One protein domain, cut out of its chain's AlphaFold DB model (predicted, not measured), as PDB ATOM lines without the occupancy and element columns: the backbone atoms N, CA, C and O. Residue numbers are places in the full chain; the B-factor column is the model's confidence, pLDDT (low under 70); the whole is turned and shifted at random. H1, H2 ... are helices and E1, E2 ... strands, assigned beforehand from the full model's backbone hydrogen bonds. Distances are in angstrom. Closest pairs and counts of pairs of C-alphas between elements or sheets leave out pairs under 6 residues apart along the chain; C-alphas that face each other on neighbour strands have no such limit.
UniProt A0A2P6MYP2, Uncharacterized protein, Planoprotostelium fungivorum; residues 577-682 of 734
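This is residues 577 to 682 of the 734 residues of an uncharacterized protein of Planoprotostelium fungivorum (UniProt A0A2P6MYP2). A strongly twisted sheet of four strands folds back over itself where E1 and E4 make sharp bends, forming a small, partly closed shell with the short helix H1 at its open side, level with the strands. From this body a long loop reaches out, and its residues 623 to 633 stick out free. The printed part has 106 residues, with the order E1, E2, E3, H1, E4 along the chain; the sheet runs E1, E4, E2, E3 and is antiparallel throughout. The class is mostly strand, though under half of the residues, 46 of 106, are in named elements. The whole is compact, with a radius of gyration of the C-alphas of 14.3 A and spans of 41 by 34 by 23 A.

E4, the longest strand by residues, covers residues 653 to 668 and measures 17.8 A, ending at C-alpha 668 (20.507, 15.672, -50.193); it bends by 153 degrees at residue 658. E2, residues 603 to 612, measures 30.1 A. E1, residues 585 to 595, begins at C-alpha 585 (37.400, 16.013, -59.957), bends by 137 degrees at residue 590 and measures 13.8 A. E3 covers residues 640 to 644 and H1 residues 649 to 652, beginning at C-alpha 649 (33.700, 19.514, -39.513).

E4 and E2 are inner strands, antiparallel at 154 degrees, with N 607 and O 665 at 2.8 A, within hydrogen-bond range. On the other side of E4, E1 is an edge strand and its antiparallel neighbour; N 590 and O 658 are 2.8 A apart at the bends, and N 594 and O 654 are 2.9 A apart beyond them. E2 and E3 form a hairpin at 152 degrees, with N 604 and O 643 at 2.9 A. E1 and E3 are apart. Residues 615 to 616 pair with residues 656 to 657 of E4, antiparallel. H1 is on the sheet and only just at the sheet's level, at a height of 4.0 A. Its closest C-alphas to E1 are those of Phe 652 and Gln 595, 5.9 A. H1 is too short for any O i to N i+4 pair, and its one O i to N i+3 pair is within range.

The C-alphas farthest apart are those of Arg 630 and Asn 679, 42.3 A. Without residues 623 to 633 the body spans 33 by 29 by 22 A. The printed part has no cut. The link from E2 to E3, 27 residues, is long. The mean pLDDT of the printed part is 77.3, and residues 618 to 639 and residue 682 are under 70.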
ATOM      1  N   ASN A 577      44.724  20.434 -48.930       76.00
ATOM      2  CA  ASN A 577      44.863  20.965 -50.293       76.00
ATOM      3  C   ASN A 577      43.737  21.947 -50.681       76.00
ATOM      4  O   ASN A 577      43.222  21.928 -51.798       76.00
ATOM      5  N   GLY A 578      43.390  22.847 -49.759       70.69
ATOM      6  CA  GLY A 578      42.319  23.823 -49.899       70.69
ATOM      7  C   GLY A 578      40.934  23.246 -49.613       70.69
ATOM      8  O   GLY A 578      40.774  22.104 -49.179       70.69
ATOM      9  N   GLN A 579      39.928  24.085 -49.844       82.88
ATOM     10  CA  GLN A 579      38.527  23.723 -49.683       82.88
ATOM     11  C   GLN A 579      38.056  22.884 -50.880       82.88
ATOM     12  O   GLN A 579      38.196  23.280 -52.043       82.88
ATOM     13  N   GLY A 580      37.518  21.706 -50.578       86.50
ATOM     14  CA  GLY A 580      36.873  20.818 -51.532       86.50
ATOM     15  C   GLY A 580      35.598  21.441 -52.101       86.50
ATOM     16  O   GLY A 580      34.916  22.220 -51.441       86.50
ATOM     17  N   VAL A 581      35.271  21.087 -53.339       91.56
ATOM     18  CA  VAL A 581      34.026  21.456 -54.017       91.56
ATOM     19  C   VAL A 581      33.342  20.163 -54.427       91.56
ATOM     20  O   VAL A 581      33.933  19.350 -55.144       91.56
ATOM     21  N   TYR A 582      32.114  19.953 -53.955       92.94
ATOM     22  CA  TYR A 582      31.334  18.769 -54.310       92.94
ATOM     23  C   TYR A 582      31.113  18.699 -55.831       92.94
ATOM     24  O   TYR A 582      30.843  19.711 -56.476       92.94
ATOM     25  N   GLY A 583      31.280  17.512 -56.416       91.50
ATOM     26  CA  GLY A 583      31.182  17.267 -57.859       91.50
ATOM     27  C   GLY A 583      32.424  17.618 -58.682       91.50
ATOM     28  O   GLY A 583      32.442  17.369 -59.886       91.50
ATOM     29  N   LYS A 584      33.475  18.178 -58.070       93.31
ATOM     30  CA  LYS A 584      34.731  18.482 -58.765       93.31
ATOM     31  C   LYS A 584      35.695  17.294 -58.720       93.31
ATOM     32  O   LYS A 584      35.897  16.692 -57.668       93.31
ATOM     33  N   ASN A 585      36.341  17.018 -59.853       92.44
ATOM     34  CA  ASN A 585      37.400  16.013 -59.957       92.44
ATOM     35  C   ASN A 585      38.747  16.610 -59.522       92.44
ATOM     36  O   ASN A 585      39.149  17.674 -60.004       92.44
ATOM     37  N   TYR A 586      39.472  15.898 -58.665       91.50
ATOM     38  CA  TYR A 586      40.813  16.252 -58.207       91.50
ATOM     39  C   TYR A 586      41.810  15.172 -58.621       91.50
ATOM     40  O   TYR A 586      41.531  13.981 -58.510       91.50
ATOM     41  N   THR A 587      42.987  15.582 -59.097       92.56
ATOM     42  CA  THR A 587      44.085  14.650 -59.398       92.56
ATOM     43  C   THR A 587      44.837  14.317 -58.115       92.56
ATOM     44  O   THR A 587      45.179  15.214 -57.343       92.56
ATOM     45  N   VAL A 588      45.098  13.031 -57.891       89.69
ATOM     46  CA  VAL A 588      45.796  12.506 -56.715       89.69
ATOM     47  C   VAL A 588      47.150  11.961 -57.152       89.69
ATOM     48  O   VAL A 588      47.227  11.171 -58.093       89.69
ATOM     49  N   ASN A 589      48.210  12.394 -56.467       88.81
ATOM     50  CA  ASN A 589      49.568  11.883 -56.627       88.81
ATOM     51  C   ASN A 589      50.242  11.808 -55.248       88.81
ATOM     52  O   ASN A 589      50.749  12.809 -54.744       88.81
ATOM     53  N   GLY A 590      50.199  10.634 -54.621       86.62
ATOM     54  CA  GLY A 590      50.586  10.451 -53.222       86.62
ATOM     55  C   GLY A 590      49.391  10.654 -52.291       86.62
ATOM     56  O   GLY A 590      48.332  10.097 -52.551       86.62
ATOM     57  N   LEU A 591      49.559  11.419 -51.208       87.19
ATOM     58  CA  LEU A 591      48.508  11.723 -50.229       87.19
ATOM     59  C   LEU A 591      47.837  13.065 -50.552       87.19
ATOM     60  O   LEU A 591      48.506  14.096 -50.611       87.19
ATOM     61  N   THR A 592      46.512  13.062 -50.684       89.12
ATOM     62  CA  THR A 592      45.694  14.266 -50.859       89.12
ATOM     63  C   THR A 592      44.637  14.329 -49.764       89.12
ATOM     64  O   THR A 592      43.907  13.365 -49.553       89.12
ATOM     65  N   VAL A 593      44.524  15.482 -49.102       89.25
ATOM     66  CA  VAL A 593      43.493  15.753 -48.090       89.25
ATOM     67  C   VAL A 593      42.667  16.956 -48.522       89.25
ATOM     68  O   VAL A 593      43.224  18.023 -48.788       89.25
ATOM     69  N   LEU A 594      41.350  16.787 -48.595       88.69
ATOM     70  CA  LEU A 594      40.387  17.814 -48.980       88.69
ATOM     71  C   LEU A 594      39.353  17.977 -47.869       88.69
ATOM     72  O   LEU A 594      38.827  16.988 -47.366       88.69
ATOM     73  N   GLN A 595      39.032  19.218 -47.518       87.25
ATOM     74  CA  GLN A 595      37.961  19.517 -46.572       87.25
ATOM     75  C   GLN A 595      36.791  20.162 -47.301       87.25
ATOM     76  O   GLN A 595      36.947  21.222 -47.909       87.25
ATOM     77  N   TYR A 596      35.629  19.526 -47.246       89.38
ATOM     78  CA  TYR A 596      34.421  19.995 -47.910       89.38
ATOM     79  C   TYR A 596      33.582  20.893 -46.985       89.38
ATOM     80  O   TYR A 596      33.678  20.776 -45.761       89.38
ATOM     81  N   PRO A 597      32.757  21.796 -47.547       90.81
ATOM     82  CA  PRO A 597      31.765  22.539 -46.782       90.81
ATOM     83  C   PRO A 597      30.800  21.616 -46.019       90.81
ATOM     84  O   PRO A 597      30.398  20.582 -46.574       90.81
ATOM     85  N   PRO A 598      30.390  21.993 -44.795       89.69
ATOM     86  CA  PRO A 598      29.358  21.281 -44.053       89.69
ATOM     87  C   PRO A 598      27.976  21.466 -44.694       89.69
ATOM     88  O   PRO A 598      27.765  22.331 -45.554       89.69
ATOM     89  N   LEU A 599      27.019  20.642 -44.266       91.25
ATOM     90  CA  LEU A 599      25.652  20.682 -44.776       91.25
ATOM     91  C   LEU A 599      24.896  21.915 -44.274       91.25
ATOM     92  O   LEU A 599      24.984  22.280 -43.105       91.25
ATOM     93  N   SER A 600      24.111  22.520 -45.163       90.25
ATOM     94  CA  SER A 600      23.042  23.455 -44.803       90.25
ATOM     95  C   SER A 600      21.682  22.752 -44.745       90.25
ATOM     96  O   SER A 600      20.755  23.270 -44.133       90.25
ATOM     97  N   ALA A 601      21.551  21.600 -45.412       89.62
ATOM     98  CA  ALA A 601      20.423  20.689 -45.271       89.62
ATOM     99  C   ALA A 601      20.579  19.831 -44.008       89.62
ATOM    100  O   ALA A 601      21.699  19.549 -43.590       89.62
ATOM    101  N   ASP A 602      19.463  19.374 -43.443       88.62
ATOM    102  CA  ASP A 602      19.460  18.590 -42.203       88.62
ATOM    103  C   ASP A 602      20.291  17.308 -42.290       88.62
ATOM    104  O   ASP A 602      21.006  16.956 -41.354       88.62
ATOM    105  N   VAL A 603      20.233  16.639 -43.442       91.25
ATOM    106  CA  VAL A 603      20.924  15.381 -43.708       91.25
ATOM    107  C   VAL A 603      21.437  15.333 -45.146       91.25
ATOM    108  O   VAL A 603      20.845  15.910 -46.065       91.25
ATOM    109  N   GLY A 604      22.529  14.605 -45.359       91.50
ATOM    110  CA  GLY A 604      23.061  14.322 -46.681       91.50
ATOM    111  C   GLY A 604      23.981  13.109 -46.699       91.50
ATOM    112  O   GLY A 604      24.578  12.740 -45.692       91.50
ATOM    113  N   VAL A 605      24.102  12.478 -47.860       91.81
ATOM    114  CA  VAL A 605      24.992  11.338 -48.089       91.81
ATOM    115  C   VAL A 605      26.208  11.833 -48.854       91.81
ATOM    116  O   VAL A 605      26.117  12.212 -50.025       91.81
ATOM    117  N   VAL A 606      27.358  11.839 -48.187       90.19
ATOM    118  CA  VAL A 606      28.652  12.122 -48.811       90.19
ATOM    119  C   VAL A 606      29.135  10.838 -49.468       90.19
ATOM    120  O   VAL A 606      29.211   9.811 -48.807       90.19
ATOM    121  N   SER A 607      29.457  10.896 -50.756       90.12
ATOM    122  CA  SER A 607      29.894   9.751 -51.559       90.12
ATOM    123  C   SER A 607      31.229  10.036 -52.230       90.12
ATOM    124  O   SER A 607      31.403  11.096 -52.836       90.12
ATOM    125  N   VAL A 608      32.176   9.105 -52.127       88.06
ATOM    126  CA  VAL A 608      33.529   9.260 -52.678       88.06
ATOM    127  C   VAL A 608      33.731   8.304 -53.850       88.06
ATOM    128  O   VAL A 608      33.686   7.083 -53.708       88.06
ATOM    129  N   HIS A 609      33.985   8.868 -55.027       88.00
ATOM    130  CA  HIS A 609      34.325   8.136 -56.238       88.00
ATOM    131  C   HIS A 609      35.830   8.217 -56.502       88.00
ATOM    132  O   HIS A 609      36.414   9.303 -56.505       88.00
ATOM    133  N   LEU A 610      36.450   7.061 -56.739       87.25
ATOM    134  CA  LEU A 610      37.893   6.905 -56.911       87.25
ATOM    135  C   LEU A 610      38.183   6.230 -58.253       87.25
ATOM    136  O   LEU A 610      37.524   5.255 -58.609       87.25
ATOM    137  N   ASN A 611      39.186   6.727 -58.975       87.38
ATOM    138  CA  ASN A 611      39.666   6.145 -60.227       87.38
ATOM    139  C   ASN A 611      41.196   5.995 -60.202       87.38
ATOM    140  O   ASN A 611      41.901   6.826 -59.626       87.38
ATOM    141  N   GLY A 612      41.716   4.966 -60.873       86.12
ATOM    142  CA  GLY A 612      43.132   4.606 -60.885       86.12
ATOM    143  C   GLY A 612      43.523   3.750 -59.679       86.12
ATOM    144  O   GLY A 612      42.758   2.904 -59.234       86.12
ATOM    145  N   SER A 613      44.724   3.983 -59.148       83.56
ATOM    146  CA  SER A 613      45.244   3.302 -57.946       83.56
ATOM    147  C   SER A 613      44.878   4.022 -56.639       83.56
ATOM    148  O   SER A 613      45.451   3.740 -55.588       83.56
ATOM    149  N   VAL A 614      43.966   4.999 -56.702       83.38
ATOM    150  CA  VAL A 614      43.579   5.819 -55.550       83.38
ATOM    151  C   VAL A 614      42.697   5.018 -54.600       83.38
ATOM    152  O   VAL A 614      41.711   4.420 -55.016       83.38
ATOM    153  N   THR A 615      43.021   5.080 -53.314       78.50
ATOM    154  CA  THR A 615      42.257   4.466 -52.226       78.50
ATOM    155  C   THR A 615      41.888   5.537 -51.198       78.50
ATOM    156  O   THR A 615      42.697   6.419 -50.904       78.50
ATOM    157  N   SER A 616      40.663   5.495 -50.667       77.56
ATOM    158  CA  SER A 616      40.264   6.373 -49.561       77.56
ATOM    159  C   SER A 616      40.927   5.914 -48.277       77.56
ATOM    160  O   SER A 616      40.992   4.718 -48.006       77.56
ATOM    161  N   LEU A 617      41.381   6.866 -47.469       76.12
ATOM    162  CA  LEU A 617      41.734   6.570 -46.092       76.12
ATOM    163  C   LEU A 617      40.448   6.312 -45.309       76.12
ATOM    164  O   LEU A 617      39.410   6.927 -45.572       76.12
ATOM    165  N   TYR A 618      40.523   5.391 -44.359       64.94
ATOM    166  CA  TYR A 618      39.363   4.947 -43.604       64.94
ATOM    167  C   TYR A 618      39.315   5.664 -42.257       64.94
ATOM    168  O   TYR A 618      40.292   5.659 -41.506       64.94
ATOM    169  N   SER A 619      38.158   6.248 -41.939       54.12
ATOM    170  CA  SER A 619      37.757   6.466 -40.548       54.12
ATOM    171  C   SER A 619      37.012   5.209 -40.122       54.12
ATOM    172  O   SER A 619      36.040   4.813 -40.775       54.12
ATOM    173  N   GLN A 620      37.462   4.534 -39.066       48.31
ATOM    174  CA  GLN A 620      36.615   3.517 -38.456       48.31
ATOM    175  C   GLN A 620      35.594   4.191 -37.546       48.31
ATOM    176  O   GLN A 620      35.864   4.514 -36.394       48.31
ATOM    177  N   ILE A 621      34.391   4.359 -38.090       40.81
ATOM    178  CA  ILE A 621      33.181   4.632 -37.324       40.81
ATOM    179  C   ILE A 621      32.600   3.262 -36.959       40.81
ATOM    180  O   ILE A 621      32.051   2.572 -37.815       40.81
ATOM    181  N   GLY A 622      32.774   2.814 -35.713       32.69
ATOM    182  CA  GLY A 622      32.252   1.506 -35.317       32.69
ATOM    183  C   GLY A 622      32.511   1.083 -33.874       32.69
ATOM    184  O   GLY A 622      33.584   0.587 -33.554       32.69
ATOM    185  N   LEU A 623      31.436   1.166 -33.082       29.67
ATOM    186  CA  LEU A 623      31.099   0.315 -31.932       29.67
ATOM    187  C   LEU A 623      31.907   0.491 -30.638       29.67
ATOM    188  O   LEU A 623      32.637  -0.399 -30.222       29.67
ATOM    189  N   GLY A 624      31.630   1.591 -29.934       31.16
ATOM    190  CA  GLY A 624      31.741   1.655 -28.475       31.16
ATOM    191  C   GLY A 624      33.147   1.521 -27.881       31.16
ATOM    192  O   GLY A 624      34.129   1.146 -28.518       31.16
ATOM    193  N   PHE A 625      33.229   1.841 -26.594       35.38
ATOM    194  CA  PHE A 625      34.458   1.822 -25.797       35.38
ATOM    195  C   PHE A 625      35.038   0.408 -25.563       35.38
ATOM    196  O   PHE A 625      36.060   0.277 -24.900       35.38
ATOM    197  N   GLU A 626      34.432  -0.647 -26.127       35.94
ATOM    198  CA  GLU A 626      34.923  -2.036 -26.060       35.94
ATOM    199  C   GLU A 626      35.769  -2.457 -27.273       35.94
ATOM    200  O   GLU A 626      36.200  -3.607 -27.372       35.94
ATOM    201  N   SER A 627      36.053  -1.544 -28.201       35.84
ATOM    202  CA  SER A 627      36.803  -1.829 -29.429       35.84
ATOM    203  C   SER A 627      38.318  -1.978 -29.198       35.84
ATOM    204  O   SER A 627      39.135  -1.272 -29.783       35.84
ATOM    205  N   ARG A 628      38.726  -2.985 -28.411       38.97
ATOM    206  CA  ARG A 628      40.050  -3.615 -28.558       38.97
ATOM    207  C   ARG A 628      40.084  -4.312 -29.915       38.97
ATOM    208  O   ARG A 628      39.776  -5.497 -30.028       38.97
ATOM    209  N   LYS A 629      40.375  -3.566 -30.980       40.78
ATOM    210  CA  LYS A 629      40.328  -4.106 -32.340       40.78
ATOM    211  C   LYS A 629      41.677  -4.660 -32.788       40.78
ATOM    212  O   LYS A 629      42.653  -3.929 -32.900       40.78
ATOM    213  N   ARG A 630      41.685  -5.970 -33.036       41.81
ATOM    214  CA  ARG A 630      42.813  -6.761 -33.527       41.81
ATOM    215  C   ARG A 630      43.089  -6.471 -34.997       41.81
ATOM    216  O   ARG A 630      42.151  -6.458 -35.795       41.81
ATOM    217  N   THR A 631      44.384  -6.430 -35.322       39.47
ATOM    218  CA  THR A 631      44.994  -6.478 -36.662       39.47
ATOM    219  C   THR A 631      44.610  -5.320 -37.584       39.47
ATOM    220  O   THR A 631      43.470  -4.870 -37.616       39.47
ATOM    221  N   ALA A 632      45.528  -4.908 -38.459       36.47
ATOM    222  CA  ALA A 632      45.197  -4.227 -39.711       36.47
ATOM    223  C   ALA A 632      44.370  -5.154 -40.643       36.47
ATOM    224  O   ALA A 632      44.663  -5.325 -41.821       36.47
ATOM    225  N   GLN A 633      43.341  -5.824 -40.115       33.19
ATOM    226  CA  GLN A 633      42.410  -6.633 -40.871       33.19
ATOM    227  C   GLN A 633      41.346  -5.679 -41.398       33.19
ATOM    228  O   GLN A 633      40.423  -5.247 -40.707       33.19
ATOM    229  N   TYR A 634      41.606  -5.285 -42.635       34.81
ATOM    230  CA  TYR A 634      40.778  -4.496 -43.520       34.81
ATOM    231  C   TYR A 634      39.296  -4.898 -43.429       34.81
ATOM    232  O   TYR A 634      38.870  -5.905 -43.990       34.81
ATOM    233  N   TYR A 635      38.504  -4.079 -42.739       30.50
ATOM    234  CA  TYR A 635      37.071  -3.965 -42.979       30.50
ATOM    235  C   TYR A 635      36.875  -2.576 -43.578       30.50
ATOM    236  O   TYR A 635      36.972  -1.600 -42.830       30.50
ATOM    237  N   PRO A 636      36.699  -2.450 -44.902       35.88
ATOM    238  CA  PRO A 636      36.481  -1.152 -45.508       35.88
ATOM    239  C   PRO A 636      35.167  -0.605 -44.957       35.88
ATOM    240  O   PRO A 636      34.099  -1.154 -45.226       35.88
ATOM    241  N   THR A 637      35.231   0.464 -44.163       41.69
ATOM    242  CA  THR A 637      34.056   1.308 -43.971       41.69
ATOM    243  C   THR A 637      33.692   1.899 -45.328       41.69
ATOM    244  O   THR A 637      34.559   2.250 -46.132       41.69
ATOM    245  N   ALA A 638      32.392   1.922 -45.593       53.00
ATOM    246  CA  ALA A 638      31.797   2.370 -46.835       53.00
ATOM    247  C   ALA A 638      32.404   3.699 -47.348       53.00
ATOM    248  O   ALA A 638      32.464   4.651 -46.572       53.00
ATOM    249  N   PRO A 639      32.773   3.836 -48.639       63.69
ATOM    250  CA  PRO A 639      33.091   5.126 -49.274       63.69
ATOM    251  C   PRO A 639      31.975   6.176 -49.185       63.69
ATOM    252  O   PRO A 639      32.218   7.343 -49.498       63.69
ATOM    253  N   ASN A 640      30.765   5.773 -48.792       79.25
ATOM    254  CA  ASN A 640      29.633   6.667 -48.645       79.25
ATOM    255  C   ASN A 640      29.175   6.704 -47.187       79.25
ATOM    256  O   ASN A 640      28.990   5.662 -46.556       79.25
ATOM    257  N   THR A 641      28.953   7.907 -46.670       82.44
ATOM    258  CA  THR A 641      28.577   8.138 -45.274       82.44
ATOM    259  C   THR A 641      27.411   9.104 -45.184       82.44
ATOM    260  O   THR A 641      27.405  10.129 -45.870       82.44
ATOM    261  N   LEU A 642      26.464   8.809 -44.298       86.56
ATOM    262  CA  LEU A 642      25.407   9.737 -43.919       86.56
ATOM    263  C   LEU A 642      25.958  10.782 -42.940       86.56
ATOM    264  O   LEU A 642      26.613  10.430 -41.964       86.56
ATOM    265  N   GLN A 643      25.694  12.056 -43.213       87.50
ATOM    266  CA  GLN A 643      26.106  13.208 -42.411       87.50
ATOM    267  C   GLN A 643      24.896  14.105 -42.137       87.50
ATOM    268  O   GLN A 643      23.961  14.135 -42.939       87.50
ATOM    269  N   SER A 644      24.914  14.857 -41.037       87.69
ATOM    270  CA  SER A 644      23.904  15.871 -40.710       87.69
ATOM    271  C   SER A 644      24.498  17.283 -40.719       87.69
ATOM    272  O   SER A 644      25.715  17.468 -40.739       87.69
ATOM    273  N   ASN A 645      23.654  18.314 -40.667       85.06
ATOM    274  CA  ASN A 645      24.103  19.700 -40.428       85.06
ATOM    275  C   ASN A 645      24.762  19.906 -39.050       85.06
ATOM    276  O   ASN A 645      25.444  20.904 -38.825       85.06
ATOM    277  N   THR A 646      24.573  18.958 -38.134       83.62
ATOM    278  CA  THR A 646      25.189  18.919 -36.804       83.62
ATOM    279  C   THR A 646      26.450  18.053 -36.752       83.62
ATOM    280  O   THR A 646      27.118  18.017 -35.716       83.62
ATOM    281  N   SER A 647      26.818  17.392 -37.857       81.69
ATOM    282  CA  SER A 647      28.072  16.649 -37.985       81.69
ATOM    283  C   SER A 647      29.285  17.550 -37.743       81.69
ATOM    284  O   SER A 647      29.352  18.699 -38.187       81.69
ATOM    285  N   SER A 648      30.297  17.009 -37.065       77.00
ATOM    286  CA  SER A 648      31.559  17.723 -36.854       77.00
ATOM    287  C   SER A 648      32.268  17.980 -38.186       77.00
ATOM    288  O   SER A 648      32.274  17.129 -39.073       77.00
ATOM    289  N   SER A 649      32.955  19.121 -38.302       75.75
ATOM    290  CA  SER A 649      33.700  19.514 -39.513       75.75
ATOM    291  C   SER A 649      34.703  18.463 -40.022       75.75
ATOM    292  O   SER A 649      34.990  18.421 -41.216       75.75
ATOM    293  N   VAL A 650      35.203  17.589 -39.141       74.50
ATOM    294  CA  VAL A 650      36.111  16.484 -39.497       74.50
ATOM    295  C   VAL A 650      35.453  15.402 -40.336       74.50
ATOM    296  O   VAL A 650      36.128  14.756 -41.127       74.50
ATOM    297  N   GLN A 651      34.140  15.220 -40.197       78.19
ATOM    298  CA  GLN A 651      33.383  14.231 -40.961       78.19
ATOM    299  C   GLN A 651      33.216  14.655 -42.431       78.19
ATOM    300  O   GLN A 651      32.853  13.841 -43.274       78.19
ATOM    301  N   PHE A 652      33.554  15.909 -42.753       83.75
ATOM    302  CA  PHE A 652      33.616  16.447 -44.113       83.75
ATOM    303  C   PHE A 652      35.043  16.474 -44.684       83.75
ATOM    304  O   PHE A 652      35.292  17.104 -45.716       83.75
ATOM    305  N   ILE A 653      36.003  15.814 -44.025       85.00
ATOM    306  CA  ILE A 653      37.364  15.647 -44.539       85.00
ATOM    307  C   ILE A 653      37.449  14.332 -45.309       85.00
ATOM    308  O   ILE A 653      37.189  13.258 -44.775       85.00
ATOM    309  N   VAL A 654      37.875  14.427 -46.565       86.81
ATOM    310  CA  VAL A 654      38.174  13.280 -47.420       86.81
ATOM    311  C   VAL A 654      39.680  13.232 -47.625       86.81
ATOM    312  O   VAL A 654      40.274  14.154 -48.190       86.81
ATOM    313  N   ALA A 655      40.303  12.150 -47.170       86.81
ATOM    314  CA  ALA A 655      41.715  11.882 -47.394       86.81
ATOM    315  C   ALA A 655      41.869  10.643 -48.276       86.81
ATOM    316  O   ALA A 655      41.225   9.623 -48.045       86.81
ATOM    317  N   VAL A 656      42.724  10.734 -49.289       86.56
ATOM    318  CA  VAL A 656      42.959   9.671 -50.270       86.56
ATOM    319  C   VAL A 656      44.448   9.522 -50.552       86.56
ATOM    320  O   VAL A 656      45.198  10.499 -50.495       86.56
ATOM    321  N   VAL A 657      44.876   8.309 -50.893       86.50
ATOM    322  CA  VAL A 657      46.266   7.990 -51.231       86.50
ATOM    323  C   VAL A 657      46.357   7.233 -52.556       86.50
ATOM    324  O   VAL A 657      45.462   6.461 -52.886       86.50
ATOM    325  N   GLY A 658      47.427   7.446 -53.324       85.25
ATOM    326  CA  GLY A 658      47.731   6.708 -54.555       85.25
ATOM    327  C   GLY A 658      47.914   7.618 -55.767       85.25
ATOM    328  O   GLY A 658      48.299   8.781 -55.634       85.25
ATOM    329  N   GLN A 659      47.665   7.088 -56.964       90.00
ATOM    330  CA  GLN A 659      47.753   7.835 -58.223       90.00
ATOM    331  C   GLN A 659      46.478   7.668 -59.054       90.00
ATOM    332  O   GLN A 659      46.101   6.541 -59.399       90.00
ATOM    333  N   GLY A 660      45.826   8.783 -59.391       91.69
ATOM    334  CA  GLY A 660      44.590   8.794 -60.178       91.69
ATOM    335  C   GLY A 660      43.701  10.003 -59.888       91.69
ATOM    336  O   GLY A 660      44.201  11.124 -59.791       91.69
ATOM    337  N   GLN A 661      42.385   9.799 -59.784       91.81
ATOM    338  CA  GLN A 661      41.410  10.875 -59.564       91.81
ATOM    339  C   GLN A 661      40.448  10.560 -58.415       91.81
ATOM    340  O   GLN A 661      40.072   9.406 -58.215       91.81
ATOM    341  N   VAL A 662      40.035  11.603 -57.696       90.50
ATOM    342  CA  VAL A 662      38.980  11.559 -56.673       90.50
ATOM    343  C   VAL A 662      37.895  12.585 -56.985       90.50
ATOM    344  O   VAL A 662      38.193  13.723 -57.356       90.50
ATOM    345  N   THR A 663      36.644  12.183 -56.786       91.62
ATOM    346  CA  THR A 663      35.466  13.046 -56.886       91.62
ATOM    347  C   THR A 663      34.542  12.745 -55.723       91.62
ATOM    348  O   THR A 663      34.116  11.605 -55.556       91.62
ATOM    349  N   THR A 664      34.185  13.761 -54.944       91.69
ATOM    350  CA  THR A 664      33.223  13.609 -53.846       91.69
ATOM    351  C   THR A 664      31.917  14.278 -54.230       91.69
ATOM    352  O   THR A 664      31.916  15.458 -54.582       91.69
ATOM    353  N   ASN A 665      30.811  13.543 -54.155       93.12
ATOM    354  CA  ASN A 665      29.469  14.067 -54.388       93.12
ATOM    355  C   ASN A 665      28.665  14.066 -53.091       93.12
ATOM    356  O   ASN A 665      28.819  13.171 -52.263       93.12
ATOM    357  N   LEU A 666      27.776  15.042 -52.948       93.62
ATOM    358  CA  LEU A 666      26.841  15.135 -51.832       93.62
ATOM    359  C   LEU A 666      25.420  14.913 -52.342       93.62
ATOM    360  O   LEU A 666      24.950  15.687 -53.166       93.62
ATOM    361  N   GLY A 667      24.723  13.897 -51.851       93.69
ATOM    362  CA  GLY A 667      23.279  13.778 -52.031       93.69
ATOM    363  C   GLY A 667      22.528  14.422 -50.878       93.69
ATOM    364  O   GLY A 667      22.866  14.177 -49.725       93.69
ATOM    365  N   THR A 668      21.501  15.209 -51.172       92.81
ATOM    366  CA  THR A 668      20.507  15.672 -50.193       92.81
ATOM    367  C   THR A 668      19.106  15.492 -50.768       92.81
ATOM    368  O   THR A 668      18.940  15.232 -51.962       92.81
ATOM    369  N   ALA A 669      18.077  15.710 -49.947       87.62
ATOM    370  CA  ALA A 669      16.690  15.737 -50.410       87.62
ATOM    371  C   ALA A 669      16.434  16.775 -51.528       87.62
ATOM    372  O   ALA A 669      15.510  16.614 -52.322       87.62
ATOM    373  N   ALA A 670      17.256  17.831 -51.611       87.44
ATOM    374  CA  ALA A 670      17.163  18.860 -52.647       87.44
ATOM    375  C   ALA A 670      17.861  18.471 -53.966       87.44
ATOM    376  O   ALA A 670      17.649  19.131 -54.984       87.44
ATOM    377  N   GLY A 671      18.692  17.423 -53.966       89.81
ATOM    378  CA  GLY A 671      19.421  16.937 -55.138       89.81
ATOM    379  C   GLY A 671      20.898  16.647 -54.868       89.81
ATOM    380  O   GLY A 671      21.352  16.576 -53.726       89.81
ATOM    381  N   VAL A 672      21.666  16.487 -55.949       92.75
ATOM    382  CA  VAL A 672      23.106  16.192 -55.898       92.75
ATOM    383  C   VAL A 672      23.925  17.481 -55.964       92.75
ATOM    384  O   VAL A 672      23.659  18.351 -56.789       92.75
ATOM    385  N   ASN A 673      24.953  17.578 -55.121       93.56
ATOM    386  CA  ASN A 673      25.856  18.716 -54.970       93.56
ATOM    387  C   ASN A 673      25.096  20.024 -54.691       93.56
ATOM    388  O   ASN A 673      25.426  21.080 -55.229       93.56
ATOM    389  N   VAL A 674      24.087  19.933 -53.820       91.00
ATOM    390  CA  VAL A 674      23.289  21.040 -53.271       91.00
ATOM    391  C   VAL A 674      22.999  20.773 -51.789       91.00
ATOM    392  O   VAL A 674      23.142  19.640 -51.334       91.00
ATOM    393  N   GLY A 675      22.599  21.802 -51.034       89.12
ATOM    394  CA  GLY A 675      22.294  21.663 -49.601       89.12
ATOM    395  C   GLY A 675      23.521  21.703 -48.681       89.12
ATOM    396  O   GLY A 675      23.497  21.128 -47.594       89.12
ATOM    397  N   TYR A 676      24.588  22.378 -49.107       90.94
ATOM    398  CA  TYR A 676      25.759  22.708 -48.292       90.94
ATOM    399  C   TYR A 676      25.933  24.224 -48.196       90.94
ATOM    400  O   TYR A 676      25.438  24.969 -49.045       90.94
ATOM    401  N   ASP A 677      26.669  24.686 -47.186       89.25
ATOM    402  CA  ASP A 677      27.001  26.105 -47.059       89.25
ATOM    403  C   ASP A 677      28.011  26.518 -48.143       89.25
ATOM    404  O   ASP A 677      29.222  26.336 -48.015       89.25
ATOM    405  N   ALA A 678      27.508  27.076 -49.245       83.19
ATOM    406  CA  ALA A 678      28.336  27.553 -50.353       83.19
ATOM    407  C   ALA A 678      29.209  28.767 -49.982       83.19
ATOM    408  O   ALA A 678      30.197  29.034 -50.666       83.19
ATOM    409  N   ASN A 679      28.861  29.484 -48.907       84.56
ATOM    410  CA  ASN A 679      29.641  30.605 -48.384       84.56
ATOM    411  C   ASN A 679      30.634  30.163 -47.306       84.56
ATOM    412  O   ASN A 679      31.382  31.000 -46.790       84.56
ATOM    413  N   TYR A 680      30.659  28.869 -46.975       82.94
ATOM    414  CA  TYR A 680      31.631  28.323 -46.051       82.94
ATOM    415  C   TYR A 680      33.024  28.686 -46.544       82.94
ATOM    416  O   TYR A 680      33.384  28.432 -47.693       82.94
ATOM    417  N   SER A 681      33.812  29.284 -45.665       76.31
ATOM    418  CA  SER A 681      35.216  29.535 -45.917       76.31
ATOM    419  C   SER A 681      35.994  28.960 -44.759       76.31
ATOM    420  O   SER A 681      35.858  29.405 -43.619       76.31
ATOM    421  N   LEU A 682      36.823  27.963 -45.057       67.56
ATOM    422  CA  LEU A 682      37.676  27.342 -44.050       67.56
ATOM    423  C   LEU A 682      38.677  28.352 -43.449       67.56
ATOM    424  O   LEU A 682      39.024  28.273 -42.270       67.56
TER     425      LEU A 682